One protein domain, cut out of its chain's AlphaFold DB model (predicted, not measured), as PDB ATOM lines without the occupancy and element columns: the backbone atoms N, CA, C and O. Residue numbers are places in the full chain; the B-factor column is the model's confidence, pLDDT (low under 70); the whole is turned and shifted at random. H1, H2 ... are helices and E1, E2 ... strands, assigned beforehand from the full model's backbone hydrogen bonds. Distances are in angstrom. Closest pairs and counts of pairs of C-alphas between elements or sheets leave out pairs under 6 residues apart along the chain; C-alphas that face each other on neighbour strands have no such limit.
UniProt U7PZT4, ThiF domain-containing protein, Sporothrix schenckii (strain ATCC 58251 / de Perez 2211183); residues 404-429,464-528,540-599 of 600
ATOM      1  N   LYS A 404     129.850 208.089 125.354       83.27
ATOM      2  CA  LYS A 404     130.895 207.233 125.949       83.27
ATOM      3  C   LYS A 404     131.478 207.802 127.245       83.27
ATOM      4  O   LYS A 404     131.890 207.046 128.116       83.27
ATOM      5  N   MET A 405     131.586 209.126 127.355       87.15
ATOM      6  CA  MET A 405     132.047 209.767 128.585       87.15
ATOM      7  C   MET A 405     130.987 209.640 129.678       87.15
ATOM      8  O   MET A 405     131.348 209.353 130.813       87.15
ATOM      9  N   TYR A 406     129.708 209.833 129.351       89.94
ATOM     10  CA  TYR A 406     128.621 209.685 130.316       89.94
ATOM     11  C   TYR A 406     128.500 208.238 130.792       89.94
ATOM     12  O   TYR A 406     128.434 208.021 131.995       89.94
ATOM     13  N   ASP A 407     128.614 207.255 129.895       90.41
ATOM     14  CA  ASP A 407     128.651 205.831 130.249       90.41
ATOM     15  C   ASP A 407     129.832 205.513 131.180       90.41
ATOM     16  O   ASP A 407     129.692 204.788 132.163       90.41
ATOM     17  N   GLN A 408     131.009 206.093 130.913       94.55
ATOM     18  CA  GLN A 408     132.184 205.939 131.777       94.55
ATOM     19  C   GLN A 408     132.001 206.589 133.150       94.55
ATOM     20  O   GLN A 408     132.487 206.051 134.142       94.55
ATOM     21  N   ILE A 409     131.345 207.749 133.214       95.39
ATOM     22  CA  ILE A 409     131.042 208.423 134.479       95.39
ATOM     23  C   ILE A 409     129.989 207.625 135.252       95.39
ATOM     24  O   ILE A 409     130.174 207.411 136.445       95.39
ATOM     25  N   LEU A 410     128.948 207.117 134.586       95.17
ATOM     26  CA  LEU A 410     127.934 206.257 135.192       95.17
ATOM     27  C   LEU A 410     128.564 204.988 135.777       95.17
ATOM     28  O   LEU A 410     128.332 204.663 136.938       95.17
ATOM     29  N   ALA A 411     129.428 204.318 135.009       95.49
ATOM     30  CA  ALA A 411     130.176 203.157 135.482       95.49
ATOM     31  C   ALA A 411     131.109 203.500 136.659       95.49
ATOM     32  O   ALA A 411     131.273 202.694 137.572       95.49
ATOM     33  N   ALA A 412     131.712 204.694 136.665       95.59
ATOM     34  CA  ALA A 412     132.551 205.151 137.771       95.59
ATOM     35  C   ALA A 412     131.742 205.438 139.047       95.59
ATOM     36  O   ALA A 412     132.199 205.082 140.132       95.59
ATOM     37  N   VAL A 413     130.553 206.039 138.927       96.42
ATOM     38  CA  VAL A 413     129.619 206.236 140.049       96.42
ATOM     39  C   VAL A 413     129.177 204.882 140.595       96.42
ATOM     40  O   VAL A 413     129.306 204.637 141.788       96.42
ATOM     41  N   HIS A 414     128.752 203.970 139.718       95.74
ATOM     42  CA  HIS A 414     128.333 202.617 140.089       95.74
ATOM     43  C   HIS A 414     129.427 201.841 140.830       95.74
ATOM     44  O   HIS A 414     129.213 201.392 141.957       95.74
ATOM     45  N   GLY A 415     130.640 201.790 140.272       94.65
ATOM     46  CA  GLY A 415     131.772 201.134 140.925       94.65
ATOM     47  C   GLY A 415     132.185 201.789 142.248       94.65
ATOM     48  O   GLY A 415     132.719 201.113 143.130       94.65
ATOM     49  N   PHE A 416     131.942 203.093 142.417       94.82
ATOM     50  CA  PHE A 416     132.205 203.774 143.680       94.82
ATOM     51  C   PHE A 416     131.158 203.450 144.751       94.82
ATOM     52  O   PHE A 416     131.543 203.170 145.885       94.82
ATOM     53  N   GLU A 417     129.871 203.429 144.404       94.53
ATOM     54  CA  GLU A 417     128.805 203.039 145.337       94.53
ATOM     55  C   GLU A 417     129.019 201.601 145.846       94.53
ATOM     56  O   GLU A 417     128.963 201.363 147.054       94.53
ATOM     57  N   GLU A 418     129.411 200.661 144.972       93.66
ATOM     58  CA  GLU A 418     129.811 199.309 145.394       93.66
ATOM     59  C   GLU A 418     131.007 199.318 146.357       93.66
ATOM     60  O   GLU A 418     131.005 198.629 147.380       93.66
ATOM     61  N   LYS A 419     132.056 200.085 146.027       92.77
ATOM     62  CA  LYS A 419     133.264 200.195 146.859       92.77
ATOM     63  C   LYS A 419     132.927 200.749 148.243       92.77
ATOM     64  O   LYS A 419     133.489 200.286 149.234       92.77
ATOM     65  N   MET A 420     132.036 201.734 148.305       90.92
ATOM     66  CA  MET A 420     131.622 202.375 149.545       90.92
ATOM     67  C   MET A 420     130.857 201.409 150.451       90.92
ATOM     68  O   MET A 420     131.195 201.297 151.627       90.92
ATOM     69  N   ILE A 421     129.904 200.654 149.900       90.94
ATOM     70  CA  ILE A 421     129.156 199.642 150.657       90.94
ATOM     71  C   ILE A 421     130.100 198.572 151.210       90.94
ATOM     72  O   ILE A 421     130.094 198.332 152.415       90.94
ATOM     73  N   ARG A 422     130.986 198.001 150.377       91.06
ATOM     74  CA  ARG A 422     131.960 196.990 150.839       91.06
ATOM     75  C   ARG A 422     132.847 197.512 151.969       91.06
ATOM     76  O   ARG A 422     133.114 196.790 152.922       91.06
ATOM     77  N   HIS A 423     133.283 198.768 151.883       90.03
ATOM     78  CA  HIS A 423     134.113 199.378 152.918       90.03
ATOM     79  C   HIS A 423     133.394 199.456 154.274       90.03
ATOM     80  O   HIS A 423     133.970 199.080 155.296       90.03
ATOM     81  N   PHE A 424     132.140 199.919 154.297       88.58
ATOM     82  CA  PHE A 424     131.380 200.031 155.546       88.58
ATOM     83  C   PHE A 424     130.909 198.671 156.083       88.58
ATOM     84  O   PHE A 424     130.891 198.491 157.299       88.58
ATOM     85  N   GLU A 425     130.640 197.687 155.219       87.49
ATOM     86  CA  GLU A 425     130.393 196.294 155.630       87.49
ATOM     87  C   GLU A 425     131.625 195.651 156.286       87.49
ATOM     88  O   GLU A 425     131.522 194.969 157.304       87.49
ATOM     89  N   GLU A 426     132.822 195.860 155.737       85.93
ATOM     90  CA  GLU A 426     134.062 195.374 156.355       85.93
ATOM     91  C   GLU A 426     134.323 196.060 157.706       85.93
ATOM     92  O   GLU A 426     134.740 195.417 158.678       85.93
ATOM     93  N   ALA A 427     134.032 197.360 157.799       82.59
ATOM     94  CA  ALA A 427     134.130 198.114 159.045       82.59
ATOM     95  C   ALA A 427     133.112 197.652 160.109       82.59
ATOM     96  O   ALA A 427     133.397 197.764 161.305       82.59
ATOM     97  N   SER A 428     131.949 197.119 159.716       77.72
ATOM     98  CA  SER A 428     130.980 196.550 160.663       77.72
ATOM     99  C   SER A 428     131.364 195.141 161.123       77.72
ATOM    100  O   SER A 428     131.357 194.859 162.326       77.72
ATOM    101  N   LYS A 429     131.831 194.287 160.202       78.51
ATOM    102  CA  LYS A 429     132.339 192.933 160.503       78.51
ATOM    103  C   LYS A 429     133.559 192.936 161.429       78.51
ATOM    104  O   LYS A 429     133.678 192.100 162.317       78.51
ATOM    105  N   ASN A 464     127.612 187.396 149.725       77.86
ATOM    106  CA  ASN A 464     126.550 187.949 150.563       77.86
ATOM    107  C   ASN A 464     126.663 189.466 150.778       77.86
ATOM    108  O   ASN A 464     125.810 190.042 151.451       77.86
ATOM    109  N   SER A 465     127.685 190.128 150.220       84.18
ATOM    110  CA  SER A 465     127.808 191.588 150.300       84.18
ATOM    111  C   SER A 465     126.610 192.269 149.633       84.18
ATOM    112  O   SER A 465     126.212 191.911 148.522       84.18
ATOM    113  N   ALA A 466     126.055 193.303 150.264       84.47
ATOM    114  CA  ALA A 466     124.989 194.124 149.697       84.47
ATOM    115  C   ALA A 466     125.432 194.888 148.437       84.47
ATOM    116  O   ALA A 466     124.585 195.339 147.670       84.47
ATOM    117  N   ALA A 467     126.742 194.977 148.181       87.23
ATOM    118  CA  ALA A 467     127.276 195.491 146.924       87.23
ATOM    119  C   ALA A 467     127.072 194.524 145.741       87.23
ATOM    120  O   ALA A 467     127.138 194.948 144.590       87.23
ATOM    121  N   VAL A 468     126.855 193.224 145.982       85.95
ATOM    122  CA  VAL A 468     126.614 192.251 144.906       85.95
ATOM    123  C   VAL A 468     125.219 192.468 144.325       85.95
ATOM    124  O   VAL A 468     124.218 192.427 145.037       85.95
ATOM    125  N   GLY A 469     125.155 192.693 143.011       86.24
ATOM    126  CA  GLY A 469     123.896 192.959 142.308       86.24
ATOM    127  C   GLY A 469     123.334 194.365 142.539       86.24
ATOM    128  O   GLY A 469     122.210 194.636 142.116       86.24
ATOM    129  N   LEU A 470     124.106 195.256 143.174       90.58
ATOM    130  CA  LEU A 470     123.724 196.646 143.386       90.58
ATOM    131  C   LEU A 470     123.436 197.329 142.048       90.58
ATOM    132  O   LEU A 470     124.240 197.283 141.115       90.58
ATOM    133  N   ARG A 471     122.302 198.017 141.960       91.19
ATOM    134  CA  ARG A 471     122.003 198.950 140.871       91.19
ATOM    135  C   ARG A 471     122.197 200.379 141.351       91.19
ATOM    136  O   ARG A 471     122.112 200.663 142.538       91.19
ATOM    137  N   VAL A 472     122.466 201.284 140.421       92.57
ATOM    138  CA  VAL A 472     122.401 202.721 140.685       92.57
ATOM    139  C   VAL A 472     121.190 203.250 139.925       92.57
ATOM    140  O   VAL A 472     121.051 202.915 138.745       92.57
ATOM    141  N   PRO A 473     120.319 204.057 140.555       90.71
ATOM    142  CA  PRO A 473     119.110 204.564 139.925       90.71
ATOM    143  C   PRO A 473     119.459 205.777 139.054       90.71
ATOM    144  O   PRO A 473     118.919 206.856 139.252       90.71
ATOM    145  N   LEU A 474     120.400 205.624 138.119       90.35
ATOM    146  CA  LEU A 474     120.842 206.650 137.172       90.35
ATOM    147  C   LEU A 474     121.042 206.031 135.791       90.35
ATOM    148  O   LEU A 474     121.528 204.909 135.650       90.35
ATOM    149  N   THR A 475     120.710 206.805 134.770       87.60
ATOM    150  CA  THR A 475     120.930 206.494 133.360       87.60
ATOM    151  C   THR A 475     122.057 207.355 132.791       87.60
ATOM    152  O   THR A 475     122.469 208.360 133.378       87.60
ATOM    153  N   SER A 476     122.554 207.009 131.602       85.95
ATOM    154  CA  SER A 476     123.536 207.848 130.903       85.95
ATOM    155  C   SER A 476     122.974 209.231 130.548       85.95
ATOM    156  O   SER A 476     123.740 210.189 130.461       85.95
ATOM    157  N   ALA A 477     121.649 209.353 130.390       81.75
ATOM    158  CA  ALA A 477     120.972 210.630 130.178       81.75
ATOM    159  C   ALA A 477     120.989 211.501 131.446       81.75
ATOM    160  O   ALA A 477     121.316 212.680 131.358       81.75
ATOM    161  N   ASP A 478     120.754 210.910 132.623       86.61
ATOM    162  CA  ASP A 478     120.850 211.612 133.913       86.61
ATOM    163  C   ASP A 478     122.268 212.157 134.150       86.61
ATOM    164  O   ASP A 478     122.471 213.297 134.573       86.61
ATOM    165  N   VAL A 479     123.284 211.355 133.814       90.99
ATOM    166  CA  VAL A 479     124.689 211.777 133.885       90.99
ATOM    167  C   VAL A 479     124.986 212.898 132.890       90.99
ATOM    168  O   VAL A 479     125.696 213.845 133.235       90.99
ATOM    169  N   ALA A 480     124.459 212.813 131.666       85.14
ATOM    170  CA  ALA A 480     124.607 213.863 130.664       85.14
ATOM    171  C   ALA A 480     123.995 215.185 131.144       85.14
ATOM    172  O   ALA A 480     124.653 216.220 131.049       85.14
ATOM    173  N   PHE A 481     122.788 215.131 131.709       84.10
ATOM    174  CA  PHE A 481     122.081 216.270 132.287       84.10
ATOM    175  C   PHE A 481     122.892 216.926 133.412       84.10
ATOM    176  O   PHE A 481     123.212 218.114 133.344       84.10
ATOM    177  N   LEU A 482     123.328 216.146 134.407       89.67
ATOM    178  CA  LEU A 482     124.150 216.665 135.501       89.67
ATOM    179  C   LEU A 482     125.438 217.311 134.981       89.67
ATOM    180  O   LEU A 482     125.782 218.430 135.359       89.67
ATOM    181  N   VAL A 483     126.172 216.617 134.110       89.98
ATOM    182  CA  VAL A 483     127.469 217.104 133.638       89.98
ATOM    183  C   VAL A 483     127.312 218.334 132.754       89.98
ATOM    184  O   VAL A 483     128.054 219.290 132.960       89.98
ATOM    185  N   GLU A 484     126.406 218.330 131.778       83.32
ATOM    186  CA  GLU A 484     126.329 219.388 130.764       83.32
ATOM    187  C   GLU A 484     125.402 220.545 131.154       83.32
ATOM    188  O   GLU A 484     125.740 221.689 130.852       83.32
ATOM    189  N   GLU A 485     124.282 220.297 131.838       81.25
ATOM    190  CA  GLU A 485     123.294 221.339 132.161       81.25
ATOM    191  C   GLU A 485     123.557 221.950 133.539       81.25
ATOM    192  O   GLU A 485     123.819 223.152 133.638       81.25
ATOM    193  N   ILE A 486     123.612 221.120 134.588       85.48
ATOM    194  CA  ILE A 486     123.846 221.595 135.961       85.48
ATOM    195  C   ILE A 486     125.283 222.109 136.125       85.48
ATOM    196  O   ILE A 486     125.520 223.238 136.564       85.48
ATOM    197  N   TYR A 487     126.276 221.302 135.739       89.08
ATOM    198  CA  TYR A 487     127.693 221.613 135.965       89.08
ATOM    199  C   TYR A 487     128.424 222.200 134.751       89.08
ATOM    200  O   TYR A 487     129.611 222.535 134.849       89.08
ATOM    201  N   ARG A 488     127.747 222.372 133.607       83.97
ATOM    202  CA  ARG A 488     128.289 223.040 132.403       83.97
ATOM    203  C   ARG A 488     129.640 222.481 131.936       83.97
ATOM    204  O   ARG A 488     130.539 223.210 131.505       83.97
ATOM    205  N   GLY A 489     129.805 221.170 132.078       83.77
ATOM    206  CA  GLY A 489     130.973 220.393 131.687       83.77
ATOM    207  C   GLY A 489     132.242 220.697 132.485       83.77
ATOM    208  O   GLY A 489     133.333 220.473 131.955       83.77
ATOM    209  N   ARG A 490     132.132 221.243 133.705       87.94
ATOM    210  CA  ARG A 490     133.262 221.697 134.535       87.94
ATOM    211  C   ARG A 490     133.178 221.175 135.964       87.94
ATOM    212  O   ARG A 490     132.099 220.885 136.467       87.94
ATOM    213  N   SER A 491     134.331 221.100 136.627       93.55
ATOM    214  CA  SER A 491     134.395 220.870 138.071       93.55
ATOM    215  C   SER A 491     133.726 222.018 138.832       93.55
ATOM    216  O   SER A 491     134.055 223.185 138.617       93.55
ATOM    217  N   ALA A 492     132.847 221.681 139.771       93.19
ATOM    218  CA  ALA A 492     132.245 222.618 140.709       93.19
ATOM    219  C   ALA A 492     133.248 223.155 141.747       93.19
ATOM    220  O   ALA A 492     132.953 224.134 142.431       93.19
ATOM    221  N   VAL A 493     134.434 222.544 141.856       93.87
ATOM    222  CA  VAL A 493     135.517 222.945 142.766       93.87
ATOM    223  C   VAL A 493     136.517 223.849 142.043       93.87
ATOM    224  O   VAL A 493     136.694 225.003 142.426       93.87
ATOM    225  N   SER A 494     137.142 223.367 140.966       92.62
ATOM    226  CA  SER A 494     138.225 224.086 140.275       92.62
ATOM    227  C   SER A 494     137.803 224.821 139.002       92.62
ATOM    228  O   SER A 494     138.593 225.579 138.443       92.62
ATOM    229  N   GLY A 495     136.595 224.584 138.479       87.73
ATOM    230  CA  GLY A 495     136.153 225.120 137.185       87.73
ATOM    231  C   GLY A 495     136.819 224.467 135.964       87.73
ATOM    232  O   GLY A 495     136.549 224.869 134.821       87.73
ATOM    233  N   LEU A 496     137.675 223.459 136.177       88.63
ATOM    234  CA  LEU A 496     138.387 222.754 135.115       88.63
ATOM    235  C   LEU A 496     137.431 221.844 134.316       88.63
ATOM    236  O   LEU A 496     136.664 221.091 134.916       88.63
ATOM    237  N   PRO A 497     137.478 221.865 132.968       82.67
ATOM    238  CA  PRO A 497     136.608 221.048 132.114       82.67
ATOM    239  C   PRO A 497     137.178 219.654 131.782       82.67
ATOM    240  O   PRO A 497     136.590 218.900 131.006       82.67
ATOM    241  N   THR A 498     138.373 219.325 132.277       85.89
ATOM    242  CA  THR A 498     139.125 218.115 131.907       85.89
ATOM    243  C   THR A 498     138.996 217.017 132.957       85.89
ATOM    244  O   THR A 498     139.092 217.301 134.146       85.89
ATOM    245  N   ARG A 499     138.876 215.753 132.515       89.61
ATOM    246  CA  ARG A 499     138.777 214.563 133.389       89.61
ATOM    247  C   ARG A 499     137.696 214.701 134.470       89.61
ATOM    248  O   ARG A 499     137.907 214.278 135.601       89.61
ATOM    249  N   THR A 500     136.560 215.296 134.130       91.81
ATOM    250  CA  THR A 500     135.433 215.436 135.052       91.81
ATOM    251  C   THR A 500     134.761 214.087 135.312       91.81
ATOM    252  O   THR A 500     134.715 213.222 134.434       91.81
ATOM    253  N   THR A 501     134.252 213.909 136.524       96.12
ATOM    254  CA  THR A 501     133.434 212.776 136.965       96.12
ATOM    255  C   THR A 501     132.393 213.274 137.960       96.12
ATOM    256  O   THR A 501     132.545 214.359 138.518       96.12
ATOM    257  N   LEU A 502     131.353 212.480 138.187       97.69
ATOM    258  CA  LEU A 502     130.399 212.699 139.267       97.69
ATOM    259  C   LEU A 502     130.810 211.870 140.483       97.69
ATOM    260  O   LEU A 502     131.320 210.757 140.334       97.69
ATOM    261  N   VAL A 503     130.605 212.424 141.674       96.87
ATOM    262  CA  VAL A 503     130.836 211.737 142.946       96.87
ATOM    263  C   VAL A 503     129.776 212.129 143.962       96.87
ATOM    264  O   VAL A 503     129.324 213.273 143.961       96.87
ATOM    265  N   ARG A 504     129.403 211.189 144.835       96.35
ATOM    266  CA  ARG A 504     128.585 211.470 146.017       96.35
ATOM    267  C   ARG A 504     129.250 212.558 146.861       96.35
ATOM    268  O   ARG A 504     130.435 212.467 147.155       96.35
ATOM    269  N   TRP A 505     128.490 213.576 147.241       95.92
ATOM    270  CA  TRP A 505     129.001 214.735 147.971       95.92
ATOM    271  C   TRP A 505     129.067 214.526 149.485       95.92
ATOM    272  O   TRP A 505     129.967 215.026 150.155       95.92
ATOM    273  N   GLN A 506     128.094 213.810 150.047       92.88
ATOM    274  CA  GLN A 506     127.993 213.544 151.482       92.88
ATOM    275  C   GLN A 506     127.346 212.181 151.735       92.88
ATOM    276  O   GLN A 506     126.590 211.669 150.904       92.88
ATOM    277  N   LEU A 507     127.627 211.606 152.905       89.08
ATOM    278  CA  LEU A 507     126.888 210.451 153.409       89.08
ATOM    279  C   LEU A 507     125.485 210.877 153.889       89.08
ATOM    280  O   LEU A 507     125.338 211.975 154.435       89.08
ATOM    281  N   PRO A 508     124.459 210.020 153.742       82.37
ATOM    282  CA  PRO A 508     123.141 210.260 154.324       82.37
ATOM    283  C   PRO A 508     123.214 210.399 155.854       82.37
ATOM    284  O   PRO A 508     123.853 209.599 156.530       82.37
ATOM    285  N   GLN A 509     122.507 211.374 156.435       69.50
ATOM    286  CA  GLN A 509     122.546 211.666 157.883       69.50
ATOM    287  C   GLN A 509     121.816 210.638 158.779       69.50
ATOM    288  O   GLN A 509     121.657 210.856 159.978       69.50
ATOM    289  N   ARG A 510     121.363 209.503 158.239       55.39
ATOM    290  CA  ARG A 510     120.595 208.486 158.978       55.39
ATOM    291  C   ARG A 510     121.430 207.239 159.247       55.39
ATOM    292  O   ARG A 510     121.153 206.201 158.670       55.39
ATOM    293  N   ALA A 511     122.428 207.334 160.122       52.61
ATOM    294  CA  ALA A 511     123.123 206.155 160.635       52.61
ATOM    295  C   ALA A 511     124.063 206.473 161.804       52.61
ATOM    296  O   ALA A 511     125.008 207.240 161.646       52.61
ATOM    297  N   GLN A 512     123.870 205.823 162.951       55.30
ATOM    298  CA  GLN A 512     124.935 205.656 163.942       55.30
ATOM    299  C   GLN A 512     125.483 204.230 163.809       55.30
ATOM    300  O   GLN A 512     124.714 203.273 163.812       55.30
ATOM    301  N   GLY A 513     126.803 204.085 163.688       62.84
ATOM    302  CA  GLY A 513     127.447 202.781 163.489       62.84
ATOM    303  C   GLY A 513     127.514 202.327 162.024       62.84
ATOM    304  O   GLY A 513     126.824 202.853 161.156       62.84
ATOM    305  N   ALA A 514     128.397 201.364 161.745       60.59
ATOM    306  CA  ALA A 514     128.740 200.950 160.382       60.59
ATOM    307  C   ALA A 514     127.582 200.238 159.652       60.59
ATOM    308  O   ALA A 514     127.336 200.550 158.491       60.59
ATOM    309  N   ASP A 515     126.815 199.382 160.339       66.98
ATOM    310  CA  ASP A 515     125.632 198.726 159.749       66.98
ATOM    311  C   ASP A 515     124.533 199.733 159.397       66.98
ATOM    312  O   ASP A 515     123.913 199.648 158.337       66.98
ATOM    313  N   GLY A 516     124.351 200.756 160.241       78.07
ATOM    314  CA  GLY A 516     123.436 201.852 159.949       78.07
ATOM    315  C   GLY A 516     123.821 202.585 158.665       78.07
ATOM    316  O   GLY A 516     122.944 202.937 157.881       78.07
ATOM    317  N   ILE A 517     125.125 202.803 158.427       81.56
ATOM    318  CA  ILE A 517     125.596 203.525 157.236       81.56
ATOM    319  C   ILE A 517     125.252 202.719 155.985       81.56
ATOM    320  O   ILE A 517     124.719 203.293 155.038       81.56
ATOM    321  N   VAL A 518     125.485 201.405 155.993       83.41
ATOM    322  CA  VAL A 518     125.159 200.528 154.857       83.41
ATOM    323  C   VAL A 518     123.665 200.584 154.520       83.41
ATOM    324  O   VAL A 518     123.317 200.854 153.374       83.41
ATOM    325  N   GLU A 519     122.777 200.441 155.507       83.21
ATOM    326  CA  GLU A 519     121.322 200.544 155.285       83.21
ATOM    327  C   GLU A 519     120.879 201.965 154.882       83.21
ATOM    328  O   GLU A 519     119.892 202.154 154.169       83.21
ATOM    329  N   SER A 520     121.623 203.003 155.274       84.88
ATOM    330  CA  SER A 520     121.341 204.374 154.837       84.88
ATOM    331  C   SER A 520     121.647 204.606 153.350       84.88
ATOM    332  O   SER A 520     121.022 205.473 152.732       84.88
ATOM    333  N   LEU A 521     122.572 203.821 152.787       89.08
ATOM    334  CA  LEU A 521     123.058 203.904 151.407       89.08
ATOM    335  C   LEU A 521     122.240 203.065 150.417       89.08
ATOM    336  O   LEU A 521     122.501 203.129 149.215       89.08
ATOM    337  N   LEU A 522     121.273 202.283 150.892       88.43
ATOM    338  CA  LEU A 522     120.551 201.291 150.103       88.43
ATOM    339  C   LEU A 522     119.037 201.523 150.145       88.43
ATOM    340  O   LEU A 522     118.472 201.871 151.181       88.43
ATOM    341  N   ASP A 523     118.385 201.242 149.020       85.97
ATOM    342  CA  ASP A 523     116.959 200.944 148.947       85.97
ATOM    343  C   ASP A 523     116.778 199.500 148.449       85.97
ATOM    344  O   ASP A 523     117.500 199.021 147.566       85.97
ATOM    345  N   ARG A 524     115.810 198.788 149.033       85.16
ATOM    346  CA  ARG A 524     115.449 197.416 148.655       85.16
ATOM    347  C   ARG A 524     114.106 197.454 147.945       85.16
ATOM    348  O   ARG A 524     113.094 197.806 148.547       85.16
ATOM    349  N   VAL A 525     114.108 197.126 146.659       77.91
ATOM    350  CA  VAL A 525     112.900 197.075 145.836       77.91
ATOM    351  C   VAL A 525     112.458 195.623 145.733       77.91
ATOM    352  O   VAL A 525     113.206 194.773 145.248       77.91
ATOM    353  N   HIS A 526     111.241 195.340 146.184       74.56
ATOM    354  CA  HIS A 526     110.607 194.042 145.990       74.56
ATOM    355  C   HIS A 526     109.706 194.106 144.749       74.56
ATOM    356  O   HIS A 526     108.910 195.046 144.649       74.56
ATOM    357  N   PRO A 527     109.816 193.162 143.798       63.99
ATOM    358  CA  PRO A 527     108.871 193.082 142.689       63.99
ATOM    359  C   PRO A 527     107.448 192.856 143.220       63.99
ATOM    360  O   PRO A 527     107.252 192.207 144.252       63.99
ATOM    361  N   ALA A 528     106.446 193.418 142.541       59.89
ATOM    362  CA  ALA A 528     105.053 193.250 142.935       59.89
ATOM    363  C   ALA A 528     104.659 191.766 142.846       59.89
ATOM    364  O   ALA A 528     104.984 191.084 141.878       59.89
ATOM    365  N   ALA A 540     114.375 187.741 144.688       63.29
ATOM    366  CA  ALA A 540     113.293 188.162 145.584       63.29
ATOM    367  C   ALA A 540     113.432 189.617 146.089       63.29
ATOM    368  O   ALA A 540     112.468 190.221 146.562       63.29
ATOM    369  N   GLU A 541     114.634 190.190 145.986       75.40
ATOM    370  CA  GLU A 541     114.930 191.591 146.275       75.40
ATOM    371  C   GLU A 541     115.918 192.157 145.242       75.40
ATOM    372  O   GLU A 541     116.941 191.539 144.944       75.40
ATOM    373  N   GLN A 542     115.645 193.354 144.716       83.28
ATOM    374  CA  GLN A 542     116.600 194.134 143.931       83.28
ATOM    375  C   GLN A 542     117.153 195.265 144.802       83.28
ATOM    376  O   GLN A 542     116.418 196.130 145.279       83.28
ATOM    377  N   LYS A 543     118.473 195.278 144.987       88.94
ATOM    378  CA  LYS A 543     119.179 196.313 145.753       88.94
ATOM    379  C   LYS A 543     119.539 197.475 144.838       88.94
ATOM    380  O   LYS A 543     120.121 197.253 143.770       88.94
ATOM    381  N   THR A 544     119.226 198.696 145.250       91.05
ATOM    382  CA  THR A 544     119.641 199.920 144.558       91.05
ATOM    383  C   THR A 544     120.334 200.870 145.526       91.05
ATOM    384  O   THR A 544     119.992 200.928 146.703       91.05
ATOM    385  N   ALA A 545     121.325 201.610 145.046       91.61
ATOM    386  CA  ALA A 545     121.945 202.673 145.818       91.61
ATOM    387  C   ALA A 545     120.925 203.797 146.041       91.61
ATOM    388  O   ALA A 545     120.292 204.252 145.084       91.61
ATOM    389  N   ARG A 546     120.799 204.276 147.279       91.56
ATOM    390  CA  ARG A 546     120.027 205.478 147.600       91.56
ATOM    391  C   ARG A 546     120.827 206.699 147.156       91.56
ATOM    392  O   ARG A 546     121.691 207.201 147.885       91.56
ATOM    393  N   LEU A 547     120.608 207.122 145.917       92.21
ATOM    394  CA  LEU A 547     121.374 208.176 145.261       92.21
ATOM    395  C   LEU A 547     120.451 209.040 144.399       92.21
ATOM    396  O   LEU A 547     119.872 208.542 143.436       92.21
ATOM    397  N   HIS A 548     120.365 210.327 144.725       91.69
ATOM    398  CA  HIS A 548     119.635 211.330 143.949       91.69
ATOM    399  C   HIS A 548     120.611 212.201 143.145       91.69
ATOM    400  O   HIS A 548     121.802 212.282 143.456       91.69
ATOM    401  N   LEU A 549     120.118 212.910 142.132       89.15
ATOM    402  CA  LEU A 549     120.901 213.835 141.309       89.15
ATOM    403  C   LEU A 549     121.576 214.918 142.165       89.15
ATOM    404  O   LEU A 549     122.757 215.208 141.973       89.15
ATOM    405  N   GLY A 550     120.862 215.458 143.160       91.43
ATOM    406  CA  GLY A 550     121.381 216.451 144.111       91.43
ATOM    407  C   GLY A 550     122.461 215.927 145.073       91.43
ATOM    408  O   GLY A 550     123.148 216.719 145.727       91.43
ATOM    409  N   ASP A 551     122.658 214.608 145.145       94.64
ATOM    410  CA  ASP A 551     123.734 213.996 145.930       94.64
ATOM    411  C   ASP A 551     125.065 213.981 145.167       94.64
ATOM    412  O   ASP A 551     126.110 213.743 145.774       94.64
ATOM    413  N   LEU A 552     125.050 214.235 143.852       96.66
ATOM    414  CA  LEU A 552     126.220 214.146 142.984       96.66
ATOM    415  C   LEU A 552     126.822 215.511 142.647       96.66
ATOM    416  O   LEU A 552     126.145 216.440 142.206       96.66
ATOM    417  N   VAL A 553     128.147 215.598 142.768       97.56
ATOM    418  CA  VAL A 553     128.932 216.783 142.407       97.56
ATOM    419  C   VAL A 553     129.930 216.458 141.306       97.56
ATOM    420  O   VAL A 553     130.665 215.473 141.376       97.56
ATOM    421  N   CYS A 554     129.962 217.307 140.276       96.23
ATOM    422  CA  CYS A 554     130.945 217.215 139.203       96.23
ATOM    423  C   CYS A 554     132.289 217.779 139.663       96.23
ATOM    424  O   CYS A 554     132.382 218.938 140.066       96.23
ATOM    425  N   MET A 555     133.347 216.982 139.567       97.18
ATOM    426  CA  MET A 555     134.710 217.389 139.912       97.18
ATOM    427  C   MET A 555     135.744 216.653 139.059       97.18
ATOM    428  O   MET A 555     135.406 215.713 138.338       97.18
ATOM    429  N   THR A 556     137.002 217.096 139.064       95.94
ATOM    430  CA  THR A 556     138.065 216.353 138.364       95.94
ATOM    431  C   THR A 556     138.286 214.994 139.033       95.94
ATOM    432  O   THR A 556     137.984 214.821 140.211       95.94
ATOM    433  N   ARG A 557     138.812 213.997 138.312       95.70
ATOM    434  CA  ARG A 557     139.096 212.668 138.894       95.70
ATOM    435  C   ARG A 557     140.029 212.742 140.106       95.70
ATOM    436  O   ARG A 557     139.879 211.959 141.038       95.70
ATOM    437  N   GLU A 558     140.979 213.668 140.096       95.38
ATOM    438  CA  GLU A 558     141.911 213.908 141.196       95.38
ATOM    439  C   GLU A 558     141.201 214.518 142.417       95.38
ATOM    440  O   GLU A 558     141.397 214.054 143.541       95.38
ATOM    441  N   GLU A 559     140.331 215.511 142.200       97.00
ATOM    442  CA  GLU A 559     139.468 216.079 143.247       97.00
ATOM    443  C   GLU A 559     138.510 215.031 143.817       97.00
ATOM    444  O   GLU A 559     138.371 214.943 145.036       97.00
ATOM    445  N   ALA A 560     137.911 214.210 142.949       96.91
ATOM    446  CA  ALA A 560     137.005 213.133 143.327       96.91
ATOM    447  C   ALA A 560     137.695 212.124 144.238       96.91
ATOM    448  O   ALA A 560     137.174 211.832 145.306       96.91
ATOM    449  N   SER A 561     138.893 211.651 143.880       96.72
ATOM    450  CA  SER A 561     139.644 210.723 144.734       96.72
ATOM    451  C   SER A 561     139.911 211.323 146.116       96.72
ATOM    452  O   SER A 561     139.693 210.663 147.126       96.72
ATOM    453  N   ARG A 562     140.334 212.594 146.175       96.08
ATOM    454  CA  ARG A 562     140.611 213.274 147.448       96.08
ATOM    455  C   ARG A 562     139.350 213.445 148.297       96.08
ATOM    456  O   ARG A 562     139.406 213.233 149.504       96.08
ATOM    457  N   HIS A 563     138.233 213.809 147.668       97.69
ATOM    458  CA  HIS A 563     136.937 213.936 148.329       97.69
ATOM    459  C   HIS A 563     136.459 212.592 148.892       97.69
ATOM    460  O   HIS A 563     136.102 212.505 150.062       97.69
ATOM    461  N   GLN A 564     136.509 211.534 148.081       96.01
ATOM    462  CA  GLN A 564     136.123 210.182 148.487       96.01
ATOM    463  C   GLN A 564     136.931 209.710 149.696       96.01
ATOM    464  O   GLN A 564     136.359 209.215 150.664       96.01
ATOM    465  N   ASP A 565     138.249 209.903 149.669       95.46
ATOM    466  CA  ASP A 565     139.129 209.438 150.738       95.46
ATOM    467  C   ASP A 565     138.947 210.243 152.036       95.46
ATOM    468  O   ASP A 565     138.800 209.654 153.105       95.46
ATOM    469  N   GLN A 566     138.942 211.579 151.968       95.37
ATOM    470  CA  GLN A 566     138.938 212.426 153.169       95.37
ATOM    471  C   GLN A 566     137.534 212.669 153.731       95.37
ATOM    472  O   GLN A 566     137.344 212.625 154.943       95.37
ATOM    473  N   ILE A 567     136.545 212.909 152.872       94.66
ATOM    474  CA  ILE A 567     135.188 213.243 153.314       94.66
ATOM    475  C   ILE A 567     134.372 211.969 153.524       94.66
ATOM    476  O   ILE A 567     133.839 211.764 154.611       94.66
ATOM    477  N   LEU A 568     134.289 211.089 152.521       93.76
ATOM    478  CA  LEU A 568     133.367 209.946 152.580       93.76
ATOM    479  C   LEU A 568     133.911 208.776 153.408       93.76
ATOM    480  O   LEU A 568     133.174 208.218 154.212       93.76
ATOM    481  N   PHE A 569     135.185 208.405 153.237       92.06
ATOM    482  CA  PHE A 569     135.775 207.285 153.979       92.06
ATOM    483  C   PHE A 569     136.316 207.688 155.355       92.06
ATOM    484  O   PHE A 569     136.091 206.977 156.330       92.06
ATOM    485  N   GLN A 570     137.023 208.820 155.462       90.87
ATOM    486  CA  GLN A 570     137.580 209.283 156.744       90.87
ATOM    487  C   GLN A 570     136.609 210.135 157.577       90.87
ATOM    488  O   GLN A 570     136.878 210.360 158.756       90.87
ATOM    489  N   GLY A 571     135.504 210.619 157.000       88.76
ATOM    490  CA  GLY A 571     134.503 211.405 157.727       88.76
ATOM    491  C   GLY A 571     134.957 212.815 158.117       88.76
ATOM    492  O   GLY A 571     134.451 213.364 159.094       88.76
ATOM    493  N   GLN A 572     135.926 213.406 157.408       92.75
ATOM    494  CA  GLN A 572     136.337 214.787 157.672       92.75
ATOM    495  C   GLN A 572     135.217 215.783 157.312       92.75
ATOM    496  O   GLN A 572     134.453 215.542 156.372       92.75
ATOM    497  N   PRO A 573     135.112 216.926 158.018       93.13
ATOM    498  CA  PRO A 573     134.134 217.953 157.676       93.13
ATOM    499  C   PRO A 573     134.470 218.595 156.326       93.13
ATOM    500  O   PRO A 573     135.633 218.820 156.015       93.13
ATOM    501  N   LEU A 574     133.456 218.979 155.543       94.28
ATOM    502  CA  LEU A 574     133.662 219.613 154.231       94.28
ATOM    503  C   LEU A 574     134.539 220.876 154.291       94.28
ATOM    504  O   LEU A 574     135.304 221.139 153.364       94.28
ATOM    505  N   SER A 575     134.465 221.627 155.393       93.59
ATOM    506  CA  SER A 575     135.278 222.824 155.634       93.59
ATOM    507  C   SER A 575     136.775 222.538 155.801       93.59
ATOM    508  O   SER A 575     137.567 223.474 155.740       93.59
ATOM    509  N   SER A 576     137.194 221.276 155.984       93.88
ATOM    510  CA  SER A 576     138.621 220.922 155.982       93.88
ATOM    511  C   SER A 576     139.233 220.977 154.580       93.88
ATOM    512  O   SER A 576     140.442 221.164 154.450       93.88
ATOM    513  N   LEU A 577     138.410 220.813 153.536       92.77
ATOM    514  CA  LEU A 577     138.866 220.657 152.156       92.77
ATOM    515  C   LEU A 577     138.414 221.790 151.225       92.77
ATOM    516  O   LEU A 577     139.057 222.016 150.198       92.77
ATOM    517  N   TYR A 578     137.321 222.480 151.558       96.13
ATOM    518  CA  TYR A 578     136.687 223.479 150.698       96.13
ATOM    519  C   TYR A 578     136.432 224.790 151.439       96.13
ATOM    520  O   TYR A 578     135.988 224.791 152.586       96.13
ATOM    521  N   ASP A 579     136.678 225.907 150.752       94.95
ATOM    522  CA  ASP A 579     136.336 227.244 151.237       94.95
ATOM    523  C   ASP A 579     134.829 227.539 151.124       94.95
ATOM    524  O   ASP A 579     134.077 226.860 150.420       94.95
ATOM    525  N   GLU A 580     134.377 228.581 151.823       95.06
ATOM    526  CA  GLU A 580     132.963 228.961 151.899       95.06
ATOM    527  C   GLU A 580     132.367 229.312 150.525       95.06
ATOM    528  O   GLU A 580     131.245 228.913 150.211       95.06
ATOM    529  N   ALA A 581     133.138 229.981 149.662       93.14
ATOM    530  CA  ALA A 581     132.707 230.329 148.309       93.14
ATOM    531  C   ALA A 581     132.457 229.080 147.444       93.14
ATOM    532  O   ALA A 581     131.483 229.018 146.687       93.14
ATOM    533  N   THR A 582     133.314 228.065 147.567       93.48
ATOM    534  CA  THR A 582     133.161 226.781 146.880       93.48
ATOM    535  C   THR A 582     131.955 226.018 147.412       93.48
ATOM    536  O   THR A 582     131.178 225.500 146.609       93.48
ATOM    537  N   LEU A 583     131.757 225.987 148.734       95.78
ATOM    538  CA  LEU A 583     130.597 225.342 149.356       95.78
ATOM    539  C   LEU A 583     129.282 225.982 148.901       95.78
ATOM    540  O   LEU A 583     128.390 225.266 148.455       95.78
ATOM    541  N   ALA A 584     129.190 227.314 148.917       93.92
ATOM    542  CA  ALA A 584     128.007 228.037 148.454       93.92
ATOM    543  C   ALA A 584     127.698 227.754 146.973       93.92
ATOM    544  O   ALA A 584     126.548 227.519 146.600       93.92
ATOM    545  N   ARG A 585     128.732 227.717 146.120       90.46
ATOM    546  CA  ARG A 585     128.582 227.389 144.695       90.46
ATOM    547  C   ARG A 585     128.096 225.956 144.481       90.46
ATOM    548  O   ARG A 585     127.268 225.733 143.604       90.46
ATOM    549  N   ILE A 586     128.627 224.995 145.234       95.38
ATOM    550  CA  ILE A 586     128.213 223.590 145.143       95.38
ATOM    551  C   ILE A 586     126.772 223.435 145.623       95.38
ATOM    552  O   ILE A 586     125.979 222.800 144.936       95.38
ATOM    553  N   GLU A 587     126.406 224.070 146.735       94.85
ATOM    554  CA  GLU A 587     125.052 223.983 147.280       94.85
ATOM    555  C   GLU A 587     124.005 224.559 146.322       94.85
ATOM    556  O   GLU A 587     122.976 223.929 146.088       94.85
ATOM    557  N   ALA A 588     124.307 225.682 145.662       92.02
ATOM    558  CA  ALA A 588     123.438 226.239 144.626       92.02
ATOM    559  C   ALA A 588     123.185 225.246 143.472       92.02
ATOM    560  O   ALA A 588     122.050 225.100 143.023       92.02
ATOM    561  N   ARG A 589     124.220 224.523 143.016       90.84
ATOM    562  CA  ARG A 589     124.089 223.505 141.952       90.84
ATOM    563  C   ARG A 589     123.346 222.256 142.406       90.84
ATOM    564  O   ARG A 589     122.604 221.671 141.624       90.84
ATOM    565  N   ARG A 590     123.532 221.847 143.659       93.35
ATOM    566  CA  ARG A 590     122.806 220.716 144.245       93.35
ATOM    567  C   ARG A 590     121.321 221.021 144.391       93.35
ATOM    568  O   ARG A 590     120.508 220.164 144.066       93.35
ATOM    569  N   HIS A 591     120.976 222.235 144.822       92.56
ATOM    570  CA  HIS A 591     119.586 222.683 144.879       92.56
ATOM    571  C   HIS A 591     118.956 222.699 143.484       92.56
ATOM    572  O   HIS A 591     117.872 222.155 143.308       92.56
ATOM    573  N   GLU A 592     119.664 223.241 142.485       85.26
ATOM    574  CA  GLU A 592     119.238 223.207 141.080       85.26
ATOM    575  C   GLU A 592     118.950 221.760 140.634       85.26
ATOM    576  O   GLU A 592     117.845 221.466 140.195       85.26
ATOM    577  N   ALA A 593     119.879 220.821 140.846       85.33
ATOM    578  CA  ALA A 593     119.675 219.408 140.505       85.33
ATOM    579  C   ALA A 593     118.496 218.754 141.256       85.33
ATOM    580  O   ALA A 593     117.747 217.975 140.665       85.33
ATOM    581  N   ALA A 594     118.307 219.073 142.538       87.20
ATOM    582  CA  ALA A 594     117.214 218.542 143.353       87.20
ATOM    583  C   ALA A 594     115.832 219.065 142.923       87.20
ATOM    584  O   ALA A 594     114.829 218.371 143.095       87.20
ATOM    585  N   GLU A 595     115.750 220.272 142.354       78.64
ATOM    586  CA  GLU A 595     114.507 220.764 141.754       78.64
ATOM    587  C   GLU A 595     114.108 219.945 140.524       78.64
ATOM    588  O   GLU A 595     112.924 219.642 140.369       78.64
ATOM    589  N   TYR A 596     115.083 219.528 139.710       72.99
ATOM    590  CA  TYR A 596     114.839 218.699 138.527       72.99
ATOM    591  C   TYR A 596     114.465 217.249 138.847       72.99
ATOM    592  O   TYR A 596     113.696 216.659 138.092       72.99
ATOM    593  N   GLU A 597     114.919 216.688 139.976       75.99
ATOM    594  CA  GLU A 597     114.579 215.313 140.389       75.99
ATOM    595  C   GLU A 597     113.061 215.068 140.440       75.99
ATOM    596  O   GLU A 597     112.597 213.969 140.180       75.99
ATOM    597  N   LYS A 598     112.265 216.101 140.736       74.51
ATOM    598  CA  LYS A 598     110.798 216.005 140.844       74.51
ATOM    599  C   LYS A 598     110.099 215.752 139.503       74.51
ATOM    600  O   LYS A 598     108.931 215.377 139.499       74.51
ATOM    601  N   TYR A 599     110.777 216.053 138.396       65.74
ATOM    602  CA  TYR A 599     110.266 215.921 137.027       65.74
ATOM    603  C   TYR A 599     110.837 214.702 136.299       65.74
ATOM    604  O   TYR A 599     110.534 214.497 135.122       65.74
TER     605      TYR A 599
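AT A GLANCE: This is residues 404 to 429, 464 to 528 and 540 to 599 of the 600 residues of the protein "ThiF domain-containing protein" of Sporothrix schenckii (strain ATCC 58251 / de Perez 2211183) (UniProt U7PZT4). A short antiparallel strand pair, E1 and E4, makes the core, and four helices pack round it: the long H1 and H4 mainly on E1, H5 on E4, and H2 on both strands. At one end of the domain, H3 packs on the later part of H1 and leads into a second antiparallel strand pair, E2 and E3, away from the core. The printed part has 151 residues with five named helices and four named strands, in the order H1, H2, E1, H3, E2, E3, E4, H4, H5, and its class is mostly helix. It is compact, with a radius of gyration of the C-alphas of 15.2 A, and rounded, spanning 42 by 35 by 26 A.

HOW THE PARTS SIT: E1, residues 500 to 504, and E4, residues 552 to 556, are antiparallel neighbours at 142 degrees; N 501 and O 555 are within hydrogen-bond range at 2.8 A. The closest C-alphas of E1 and H1, residues 404 to 429, are those of Thr 501 and Ile 409, 5.6 A apart. For E1 and H4, residues 557 to 569, they are those of Thr 501 and Arg 557, at 6.0 A. H1 and H4 are close but not clearly touching, at a shallow tilt of 23 degrees, the same way; their closest C-alphas, of Met 420 and Phe 569, are 7.8 A apart. For E4 and H5, residues 580 to 597, the closest are Val 553 and Ile 586, 7.4 A between C-alphas. H2, residues 476 to 486, touches H5 at a steep tilt of 47 degrees, opposite ways, closest at the C-alphas of Ile 486 and Arg 589, 6.3 A; H5 does so with residues 589 to 593 alone. H2 also touches H1, about perpendicular at 80 degrees, closest at the C-alphas of Ser 476 and Tyr 406, 5.4 A; H1 does so with residues 406 to 410 alone. H3, residues 514 to 520, touches H1 residues 421 to 428 alone, at a steep tilt of 40 degrees, opposite ways, closest at the C-alphas of Ala 514 and Ser 428, 4.9 A. E2, residues 522 to 525, and E3, residues 542 to 545, are antiparallel neighbours at 149 degrees, with N 523 and O 544 at 2.8 A. In H1, H3 and H5 every O i to N i+4 pair is within hydrogen-bond range; in H2 it is 6 of 7 and in H4 8 of 9.

IN THESE COORDINATES: H1 begins at C-alpha 404, (130.895, 207.233, 125.949), and is 37.4 A long. H5 is 25.6 A long and ends at C-alpha 597, (114.579, 215.313, 140.389). H4 is 16.4 A, H2 14.7 A, E1 13.5 A and E4 12.9 A; H3, E2 and E3 are shorter.

THE WHOLE: The two C-alphas farthest apart, of Ala 528 and Asp 579, are 46.9 A apart. Residues 430 to 463 are not printed, with 12.5 A between C-alphas 429 and 464, nor are residues 529 to 539, with 10.0 A between C-alphas 528 and 540. The link from H2 to E1, 13 residues, is long. The mean pLDDT of the printed part is 87.7; residues 509 to 515, 527 to 528, 540 and 599 are under 70.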